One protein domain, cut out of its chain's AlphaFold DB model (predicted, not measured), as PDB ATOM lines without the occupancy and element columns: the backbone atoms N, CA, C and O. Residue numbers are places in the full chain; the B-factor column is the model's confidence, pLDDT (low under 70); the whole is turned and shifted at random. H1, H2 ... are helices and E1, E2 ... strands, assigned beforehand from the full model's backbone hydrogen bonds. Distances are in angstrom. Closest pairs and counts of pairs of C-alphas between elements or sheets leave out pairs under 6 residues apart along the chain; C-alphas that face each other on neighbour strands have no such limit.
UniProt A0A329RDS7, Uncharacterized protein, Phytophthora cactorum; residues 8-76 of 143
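Overview. This is residues 8 to 76 of the 143 residues of an uncharacterized protein of Phytophthora cactorum (UniProt A0A329RDS7). A long helix, H1, and a strongly twisted sheet of three strands form an open V, joined where the last residues of H1 meet the sheet. Residues 8 to 22, of which 9 to 22 belong to H1, stick out free of the sheet. The printed part has 69 residues, with one named helix and then three named strands along the chain; the sheet has the order E1, E2, E3 and is antiparallel, and the class is mixed, helices and strands. The whole is loose, with a radius of gyration of the C-alphas of 15.3 A, and flat, spanning 39 by 38 by 14 A.

Arrangement. H1, residues 9 to 30, only grazes the sheet of E1, residues 35 to 44, E2, residues 47 to 58, and E3, residues 61 to 72, with its residues 23 to 30. The closest C-alphas of H1 and E3 are those of Ile 27 and Ala 65, 7.5 A apart; those of H1 and E2 are Lys 30 and His 58, 6.8 A apart. In H1 every O i to N i+4 pair is within hydrogen-bond range. The strands form a meander, each the antiparallel neighbour of the one before. E1 and E2 are a hairpin at 154 degrees, with N 38 and O 53 2.9 A apart. E2 and E3 are a hairpin at 158 degrees, with N 54 and O 65 2.9 A apart. E1 and E3 are edge strands. E3 bends by 51 degrees at residue 68.

Along the chain. H1 begins at C-alpha 9, (21.563, -36.377, 13.534), and measures 31.7 A. E1 measures 28.6 A from C-alpha 35, (51.472, -36.249, 34.584). E2 measures 33.7 A. E3 measures 31.3 A and ends at C-alpha 72, (35.718, -54.617, 29.501).

Size, cuts and confidence. The C-alphas farthest apart, those of Gly 8 and Gly 60, are 43.5 A apart. The printed part has no cut, and its three links are tight. The mean pLDDT of the printed part is 83.4; residues 45 to 46 and 73 to 76 are under 70.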
ATOM      1  N   GLY A   8      19.210 -32.069  13.823       91.00
ATOM      2  CA  GLY A   8      19.394 -33.234  12.955       91.00
ATOM      3  C   GLY A   8      20.607 -34.087  13.352       91.00
ATOM      4  O   GLY A   8      21.638 -33.562  13.767       91.00
ATOM      5  N   SER A   9      20.518 -35.407  13.150       88.00
ATOM      6  CA  SER A   9      21.563 -36.377  13.534       88.00
ATOM      7  C   SER A   9      22.957 -36.041  12.979       88.00
ATOM      8  O   SER A   9      23.950 -36.122  13.699       88.00
ATOM      9  N   LYS A  10      23.049 -35.585  11.719       90.31
ATOM     10  CA  LYS A  10      24.324 -35.173  11.098       90.31
ATOM     11  C   LYS A  10      24.967 -33.992  11.834       90.31
ATOM     12  O   LYS A  10      26.167 -34.003  12.099       90.31
ATOM     13  N   THR A  11      24.160 -32.996  12.192       89.88
ATOM     14  CA  THR A  11      24.606 -31.818  12.943       89.88
ATOM     15  C   THR A  11      25.013 -32.198  14.363       89.88
ATOM     16  O   THR A  11      26.050 -31.741  14.836       89.88
ATOM     17  N   LEU A  12      24.260 -33.091  15.013       87.50
ATOM     18  CA  LEU A  12      24.593 -33.597  16.343       87.50
ATOM     19  C   LEU A  12      25.954 -34.307  16.361       87.50
ATOM     20  O   LEU A  12      26.788 -33.987  17.204       87.50
ATOM     21  N   LYS A  13      26.211 -35.206  15.400       86.81
ATOM     22  CA  LYS A  13      27.507 -35.894  15.273       86.81
ATOM     23  C   LYS A  13      28.660 -34.905  15.105       86.81
ATOM     24  O   LYS A  13      29.669 -35.024  15.790       86.81
ATOM     25  N   ARG A  14      28.489 -33.887  14.254       89.88
ATOM     26  CA  ARG A  14      29.500 -32.836  14.061       89.88
ATOM     27  C   ARG A  14      29.782 -32.074  15.358       89.88
ATOM     28  O   ARG A  14      30.943 -31.834  15.672       89.88
ATOM     29  N   TYR A  15      28.746 -31.703  16.107       89.75
ATOM     30  CA  TYR A  15      28.919 -31.026  17.395       89.75
ATOM     31  C   TYR A  15      29.602 -31.908  18.433       89.75
ATOM     32  O   TYR A  15      30.466 -31.409  19.145       89.75
ATOM     33  N   MET A  16      29.285 -33.202  18.483       89.94
ATOM     34  CA  MET A  16      29.987 -34.146  19.354       89.94
ATOM     35  C   MET A  16      31.481 -34.216  19.016       89.94
ATOM     36  O   MET A  16      32.299 -34.069  19.915       89.94
ATOM     37  N   SER A  17      31.855 -34.338  17.738       86.31
ATOM     38  CA  SER A  17      33.270 -34.349  17.336       86.31
ATOM     39  C   SER A  17      33.998 -33.045  17.683       86.31
ATOM     40  O   SER A  17      35.117 -33.081  18.187       86.31
ATOM     41  N   LEU A  18      33.363 -31.891  17.454       89.38
ATOM     42  CA  LEU A  18      33.945 -30.591  17.815       89.38
ATOM     43  C   LEU A  18      34.089 -30.429  19.331       89.38
ATOM     44  O   LEU A  18      35.073 -29.860  19.797       89.38
ATOM     45  N   LEU A  19      33.120 -30.932  20.098       87.62
ATOM     46  CA  LEU A  19      33.169 -30.917  21.554       87.62
ATOM     47  C   LEU A  19      34.326 -31.772  22.073       87.62
ATOM     48  O   LEU A  19      35.056 -31.301  22.940       87.62
ATOM     49  N   VAL A  20      34.515 -32.976  21.525       84.62
ATOM     50  CA  VAL A  20      35.637 -33.860  21.882       84.62
ATOM     51  C   VAL A  20      36.966 -33.141  21.662       84.62
ATOM     52  O   VAL A  20      37.711 -32.961  22.620       84.62
ATOM     53  N   ALA A  21      37.202 -32.600  20.463       83.38
ATOM     54  CA  ALA A  21      38.441 -31.880  20.159       83.38
ATOM     55  C   ALA A  21      38.672 -30.670  21.089       83.38
ATOM     56  O   ALA A  21      39.788 -30.415  21.541       83.38
ATOM     57  N   ALA A  22      37.612 -29.920  21.413       89.19
ATOM     58  CA  ALA A  22      37.707 -28.780  22.322       89.19
ATOM     59  C   ALA A  22      38.009 -29.195  23.774       89.19
ATOM     60  O   ALA A  22      38.703 -28.470  24.493       89.19
ATOM     61  N   VAL A  23      37.477 -30.334  24.223       86.88
ATOM     62  CA  VAL A  23      37.755 -30.902  25.549       86.88
ATOM     63  C   VAL A  23      39.189 -31.418  25.613       86.88
ATOM     64  O   VAL A  23      39.901 -31.059  26.550       86.88
ATOM     65  N   GLU A  24      39.634 -32.170  24.605       85.88
ATOM     66  CA  GLU A  24      41.009 -32.672  24.495       85.88
ATOM     67  C   GLU A  24      42.016 -31.524  24.558       85.88
ATOM     68  O   GLU A  24      42.885 -31.521  25.427       85.88
ATOM     69  N   ALA A  25      41.830 -30.477  23.746       88.19
ATOM     70  CA  ALA A  25      42.706 -29.306  23.757       88.19
ATOM     71  C   ALA A  25      42.776 -28.627  25.138       88.19
ATOM     72  O   ALA A  25      43.850 -28.217  25.584       88.19
ATOM     73  N   LYS A  26      41.644 -28.527  25.852       89.00
ATOM     74  CA  LYS A  26      41.601 -27.952  27.207       89.00
ATOM     75  C   LYS A  26      42.307 -28.825  28.240       89.00
ATOM     76  O   LYS A  26      42.945 -28.277  29.137       89.00
ATOM     77  N   ILE A  27      42.156 -30.145  28.157       86.06
ATOM     78  CA  ILE A  27      42.831 -31.083  29.058       86.06
ATOM     79  C   ILE A  27      44.337 -31.044  28.786       86.06
ATOM     80  O   ILE A  27      45.100 -30.828  29.722       86.06
ATOM     81  N   SER A  28      44.761 -31.119  27.522       87.00
ATOM     82  CA  SER A  28      46.174 -31.038  27.133       87.00
ATOM     83  C   SER A  28      46.837 -29.735  27.575       87.00
ATOM     84  O   SER A  28      47.935 -29.772  28.117       87.00
ATOM     85  N   ALA A  29      46.165 -28.588  27.421       89.00
ATOM     86  CA  ALA A  29      46.704 -27.306  27.879       89.00
ATOM     87  C   ALA A  29      46.945 -27.280  29.401       89.00
ATOM     88  O   ALA A  29      47.945 -26.729  29.866       89.00
ATOM     89  N   LYS A  30      46.050 -27.907  30.177       85.75
ATOM     90  CA  LYS A  30      46.179 -28.032  31.637       85.75
ATOM     91  C   LYS A  30      47.204 -29.087  32.063       85.75
ATOM     92  O   LYS A  30      47.799 -28.950  33.124       85.75
ATOM     93  N   MET A  31      47.407 -30.118  31.249       85.50
ATOM     94  CA  MET A  31      48.340 -31.227  31.473       85.50
ATOM     95  C   MET A  31      49.722 -30.980  30.847       85.50
ATOM     96  O   MET A  31      50.394 -31.918  30.436       85.50
ATOM     97  N   SER A  32      50.164 -29.724  30.750       77.31
ATOM     98  CA  SER A  32      51.400 -29.350  30.041       77.31
ATOM     99  C   SER A  32      52.705 -29.720  30.766       77.31
ATOM    100  O   SER A  32      53.778 -29.600  30.181       77.31
ATOM    101  N   GLY A  33      52.629 -30.168  32.024       81.69
ATOM    102  CA  GLY A  33      53.771 -30.593  32.839       81.69
ATOM    103  C   GLY A  33      53.873 -32.111  33.011       81.69
ATOM    104  O   GLY A  33      53.360 -32.884  32.209       81.69
ATOM    105  N   GLN A  34      54.525 -32.552  34.090       83.69
ATOM    106  CA  GLN A  34      54.522 -33.967  34.464       83.69
ATOM    107  C   GLN A  34      53.103 -34.428  34.813       83.69
ATOM    108  O   GLN A  34      52.377 -33.767  35.563       83.69
ATOM    109  N   PHE A  35      52.736 -35.593  34.295       88.25
ATOM    110  CA  PHE A  35      51.472 -36.249  34.584       88.25
ATOM    111  C   PHE A  35      51.688 -37.751  34.765       88.25
ATOM    112  O   PHE A  35      52.651 -38.329  34.262       88.25
ATOM    113  N   GLY A  36      50.770 -38.375  35.491       86.25
ATOM    114  CA  GLY A  36      50.631 -39.818  35.609       86.25
ATOM    115  C   GLY A  36      49.269 -40.276  35.102       86.25
ATOM    116  O   GLY A  36      48.382 -39.470  34.812       86.25
ATOM    117  N   PHE A  37      49.098 -41.589  35.032       84.81
ATOM    118  CA  PHE A  37      47.824 -42.214  34.704       84.81
ATOM    119  C   PHE A  37      47.336 -43.042  35.884       84.81
ATOM    120  O   PHE A  37      48.120 -43.737  36.528       84.81
ATOM    121  N   VAL A  38      46.036 -42.978  36.149       86.31
ATOM    122  CA  VAL A  38      45.356 -43.836  37.121       86.31
ATOM    123  C   VAL A  38      44.174 -44.480  36.420       86.31
ATOM    124  O   VAL A  38      43.436 -43.800  35.720       86.31
ATOM    125  N   SER A  39      43.987 -45.781  36.597       80.31
ATOM    126  CA  SER A  39      42.820 -46.496  36.083       80.31
ATOM    127  C   SER A  39      41.930 -46.948  37.232       80.31
ATOM    128  O   SER A  39      42.421 -47.661  38.100       80.31
ATOM    129  N   ASP A  40      40.649 -46.593  37.214       80.69
ATOM    130  CA  ASP A  40      39.650 -47.127  38.146       80.69
ATOM    131  C   ASP A  40      38.730 -48.107  37.416       80.69
ATOM    132  O   ASP A  40      38.412 -47.921  36.241       80.69
ATOM    133  N   ALA A  41      38.317 -49.161  38.100       79.69
ATOM    134  CA  ALA A  41      37.585 -50.266  37.512       79.69
ATOM    135  C   ALA A  41      36.333 -50.555  38.346       79.69
ATOM    136  O   ALA A  41      36.426 -50.834  39.540       79.69
ATOM    137  N   SER A  42      35.159 -50.491  37.714       77.25
ATOM    138  CA  SER A  42      33.862 -50.588  38.392       77.25
ATOM    139  C   SER A  42      32.897 -51.504  37.645       77.25
ATOM    140  O   SER A  42      32.990 -51.666  36.428       77.25
ATOM    141  N   THR A  43      31.962 -52.101  38.379       74.69
ATOM    142  CA  THR A  43      30.920 -52.975  37.831       74.69
ATOM    143  C   THR A  43      29.568 -52.279  37.935       74.69
ATOM    144  O   THR A  43      29.150 -51.889  39.027       74.69
ATOM    145  N   LEU A  44      28.853 -52.163  36.816       71.38
ATOM    146  CA  LEU A  44      27.501 -51.610  36.754       71.38
ATOM    147  C   LEU A  44      26.574 -52.608  36.052       71.38
ATOM    148  O   LEU A  44      26.800 -52.947  34.898       71.38
ATOM    149  N   PHE A  45      25.533 -53.076  36.751       57.88
ATOM    150  CA  PHE A  45      24.485 -53.961  36.211       57.88
ATOM    151  C   PHE A  45      25.004 -55.118  35.324       57.88
ATOM    152  O   PHE A  45      24.408 -55.399  34.292       57.88
ATOM    153  N   LEU A  46      26.068 -55.810  35.765       66.69
ATOM    154  CA  LEU A  46      26.739 -56.963  35.115       66.69
ATOM    155  C   LEU A  46      27.833 -56.634  34.088       66.69
ATOM    156  O   LEU A  46      28.549 -57.544  33.671       66.69
ATOM    157  N   GLU A  47      28.032 -55.368  33.739       71.00
ATOM    158  CA  GLU A  47      29.121 -54.953  32.857       71.00
ATOM    159  C   GLU A  47      30.268 -54.347  33.663       71.00
ATOM    160  O   GLU A  47      30.073 -53.536  34.574       71.00
ATOM    161  N   ASN A  48      31.486 -54.763  33.330       75.38
ATOM    162  CA  ASN A  48      32.699 -54.210  33.911       75.38
ATOM    163  C   ASN A  48      33.186 -53.057  33.048       75.38
ATOM    164  O   ASN A  48      33.253 -53.174  31.828       75.38
ATOM    165  N   TYR A  49      33.562 -51.963  33.691       78.75
ATOM    166  CA  TYR A  49      34.085 -50.773  33.047       78.75
ATOM    167  C   TYR A  49      35.451 -50.443  33.625       78.75
ATOM    168  O   TYR A  49      35.674 -50.569  34.830       78.75
ATOM    169  N   VAL A  50      36.347 -49.970  32.766       81.38
ATOM    170  CA  VAL A  50      37.603 -49.345  33.176       81.38
ATOM    171  C   VAL A  50      37.600 -47.892  32.731       81.38
ATOM    172  O   VAL A  50      37.342 -47.575  31.569       81.38
ATOM    173  N   ALA A  51      37.866 -47.003  33.675       85.31
ATOM    174  CA  ALA A  51      38.027 -45.578  33.479       85.31
ATOM    175  C   ALA A  51      39.513 -45.229  33.593       85.31
ATOM    176  O   ALA A  51      40.159 -45.588  34.573       85.31
ATOM    177  N   LEU A  52      40.058 -44.527  32.602       84.81
ATOM    178  CA  LEU A  52      41.424 -44.013  32.615       84.81
ATOM    179  C   LEU A  52      41.400 -42.522  32.945       84.81
ATOM    180  O   LEU A  52      40.753 -41.733  32.256       84.81
ATOM    181  N   PHE A  53      42.155 -42.136  33.962       88.12
ATOM    182  CA  PHE A  53      42.315 -40.770  34.427       88.12
ATOM    183  C   PHE A  53      43.739 -40.283  34.172       88.12
ATOM    184  O   PHE A  53      44.712 -40.979  34.461       88.12
ATOM    185  N   GLY A  54      43.858 -39.055  33.679       88.50
ATOM    186  CA  GLY A  54      45.099 -38.294  33.695       88.50
ATOM    187  C   GLY A  54      45.212 -37.567  35.027       88.50
ATOM    188  O   GLY A  54      44.305 -36.819  35.400       88.50
ATOM    189  N   VAL A  55      46.307 -37.788  35.744       91.31
ATOM    190  CA  VAL A  55      46.592 -37.163  37.037       91.31
ATOM    191  C   VAL A  55      47.757 -36.206  36.866       91.31
ATOM    192  O   VAL A  55      48.817 -36.600  36.393       91.31
ATOM    193  N   TYR A  56      47.572 -34.941  37.219       90.06
ATOM    194  CA  TYR A  56      48.558 -33.897  36.949       90.06
ATOM    195  C   TYR A  56      48.501 -32.797  38.003       90.06
ATOM    196  O   TYR A  56      47.487 -32.603  38.676       90.06
ATOM    197  N   TRP A  57      49.597 -32.057  38.130       90.06
ATOM    198  CA  TRP A  57      49.666 -30.880  38.987       90.06
ATOM    199  C   TRP A  57      49.284 -29.627  38.205       90.06
ATOM    200  O   TRP A  57      49.802 -29.382  37.119       90.06
ATOM    201  N   HIS A  58      48.388 -28.820  38.766       87.50
ATOM    202  CA  HIS A  58      48.015 -27.523  38.203       87.50
ATOM    203  C   HIS A  58      47.654 -26.560  39.334       87.50
ATOM    204  O   HIS A  58      46.772 -26.858  40.139       87.50
ATOM    205  N   ASP A  59      48.312 -25.399  39.378       89.56
ATOM    206  CA  ASP A  59      48.216 -24.399  40.459       89.56
ATOM    207  C   ASP A  59      48.480 -24.977  41.862       89.56
ATOM    208  O   ASP A  59      47.750 -24.700  42.811       89.56
ATOM    209  N   GLY A  60      49.488 -25.844  41.996       87.25
ATOM    210  CA  GLY A  60      49.843 -26.454  43.285       87.25
ATOM    211  C   GLY A  60      48.817 -27.456  43.828       87.25
ATOM    212  O   GLY A  60      48.937 -27.882  44.972       87.25
ATOM    213  N   GLN A  61      47.823 -27.855  43.027       89.81
ATOM    214  CA  GLN A  61      46.852 -28.887  43.385       89.81
ATOM    215  C   GLN A  61      46.948 -30.078  42.439       89.81
ATOM    216  O   GLN A  61      47.082 -29.914  41.221       89.81
ATOM    217  N   LEU A  62      46.834 -31.278  43.007       89.19
ATOM    218  CA  LEU A  62      46.689 -32.505  42.241       89.19
ATOM    219  C   LEU A  62      45.280 -32.538  41.641       89.19
ATOM    220  O   LEU A  62      44.284 -32.489  42.364       89.19
ATOM    221  N   LYS A  63      45.193 -32.616  40.318       90.31
ATOM    222  CA  LYS A  63      43.931 -32.712  39.583       90.31
ATOM    223  C   LYS A  63      43.862 -34.045  38.855       90.31
ATOM    224  O   LYS A  63      44.877 -34.609  38.453       90.31
ATOM    225  N   GLN A  64      42.638 -34.529  38.679       91.00
ATOM    226  CA  GLN A  64      42.334 -35.753  37.949       91.00
ATOM    227  C   GLN A  64      41.320 -35.423  36.854       91.00
ATOM    228  O   GLN A  64      40.325 -34.742  37.108       91.00
ATOM    229  N   ALA A  65      41.577 -35.876  35.630       89.00
ATOM    230  CA  ALA A  65      40.662 -35.735  34.503       89.00
ATOM    231  C   ALA A  65      40.359 -37.113  33.917       89.00
ATOM    232  O   ALA A  65      41.284 -37.834  33.553       89.00
ATOM    233  N   LEU A  66      39.075 -37.469  33.811       88.31
ATOM    234  CA  LEU A  66      38.650 -38.673  33.099       88.31
ATOM    235  C   LEU A  66      38.976 -38.505  31.610       88.31
ATOM    236  O   LEU A  66      38.445 -37.602  30.965       88.31
ATOM    237  N   LEU A  67      39.853 -39.358  31.087       87.19
ATOM    238  CA  LEU A  67      40.290 -39.334  29.690       87.19
ATOM    239  C   LEU A  67      39.421 -40.246  28.831       87.19
ATOM    240  O   LEU A  67      39.029 -39.879  27.729       87.19
ATOM    241  N   THR A  68      39.118 -41.439  29.337       84.56
ATOM    242  CA  THR A  68      38.267 -42.403  28.641       84.56
ATOM    243  C   THR A  68      37.634 -43.376  29.625       84.56
ATOM    244  O   THR A  68      38.167 -43.612  30.708       84.56
ATOM    245  N   ILE A  69      36.496 -43.943  29.238       85.19
ATOM    246  CA  ILE A  69      35.865 -45.079  29.902       85.19
ATOM    247  C   ILE A  69      35.512 -46.106  28.831       85.19
ATOM    248  O   ILE A  69      34.983 -45.748  27.777       85.19
ATOM    249  N   ALA A  70      35.817 -47.372  29.088       82.06
ATOM    250  CA  ALA A  70      35.532 -48.458  28.164       82.06
ATOM    251  C   ALA A  70      34.884 -49.635  28.901       82.06
ATOM    252  O   ALA A  70      35.297 -49.941  30.027       82.06
ATOM    253  N   PRO A  71      33.898 -50.308  28.283       80.31
ATOM    254  CA  PRO A  71      33.467 -51.612  28.755       80.31
ATOM    255  C   PRO A  71      34.621 -52.610  28.590       80.31
ATOM    256  O   PRO A  71      35.385 -52.556  27.624       80.31
ATOM    257  N   MET A  72      34.762 -53.518  29.545       72.31
ATOM    258  CA  MET A  72      35.718 -54.617  29.501       72.31
ATOM    259  C   MET A  72      35.003 -55.871  29.006       72.31
ATOM    260  O   MET A  72      33.974 -56.250  29.561       72.31
ATOM    261  N   GLU A  73      35.564 -56.538  27.993       64.31
ATOM    262  CA  GLU A  73      35.129 -57.893  27.638       64.31
ATOM    263  C   GLU A  73      35.322 -58.829  28.839       64.31
ATOM    264  O   GLU A  73      36.342 -58.743  29.528       64.31
ATOM    265  N   GLU A  74      34.306 -59.663  29.073       61.41
ATOM    266  CA  GLU A  74      34.128 -60.696  30.103       61.41
ATOM    267  C   GLU A  74      35.227 -60.853  31.179       61.41
ATOM    268  O   GLU A  74      36.407 -61.091  30.917       61.41
ATOM    269  N   GLY A  75      34.795 -60.817  32.445       60.91
ATOM    270  CA  GLY A  75      35.641 -61.048  33.621       60.91
ATOM    271  C   GLY A  75      35.803 -59.810  34.501       60.91
ATOM    272  O   GLY A  75      35.753 -58.677  34.030       60.91
ATOM    273  N   CYS A  76      35.958 -60.026  35.811       63.91
ATOM    274  CA  CYS A  76      36.021 -58.956  36.809       63.91
ATOM    275  C   CYS A  76      37.194 -58.000  36.536       63.91
ATOM    276  O   CYS A  76      38.339 -58.439  36.392       63.91
TER     277      CYS A  76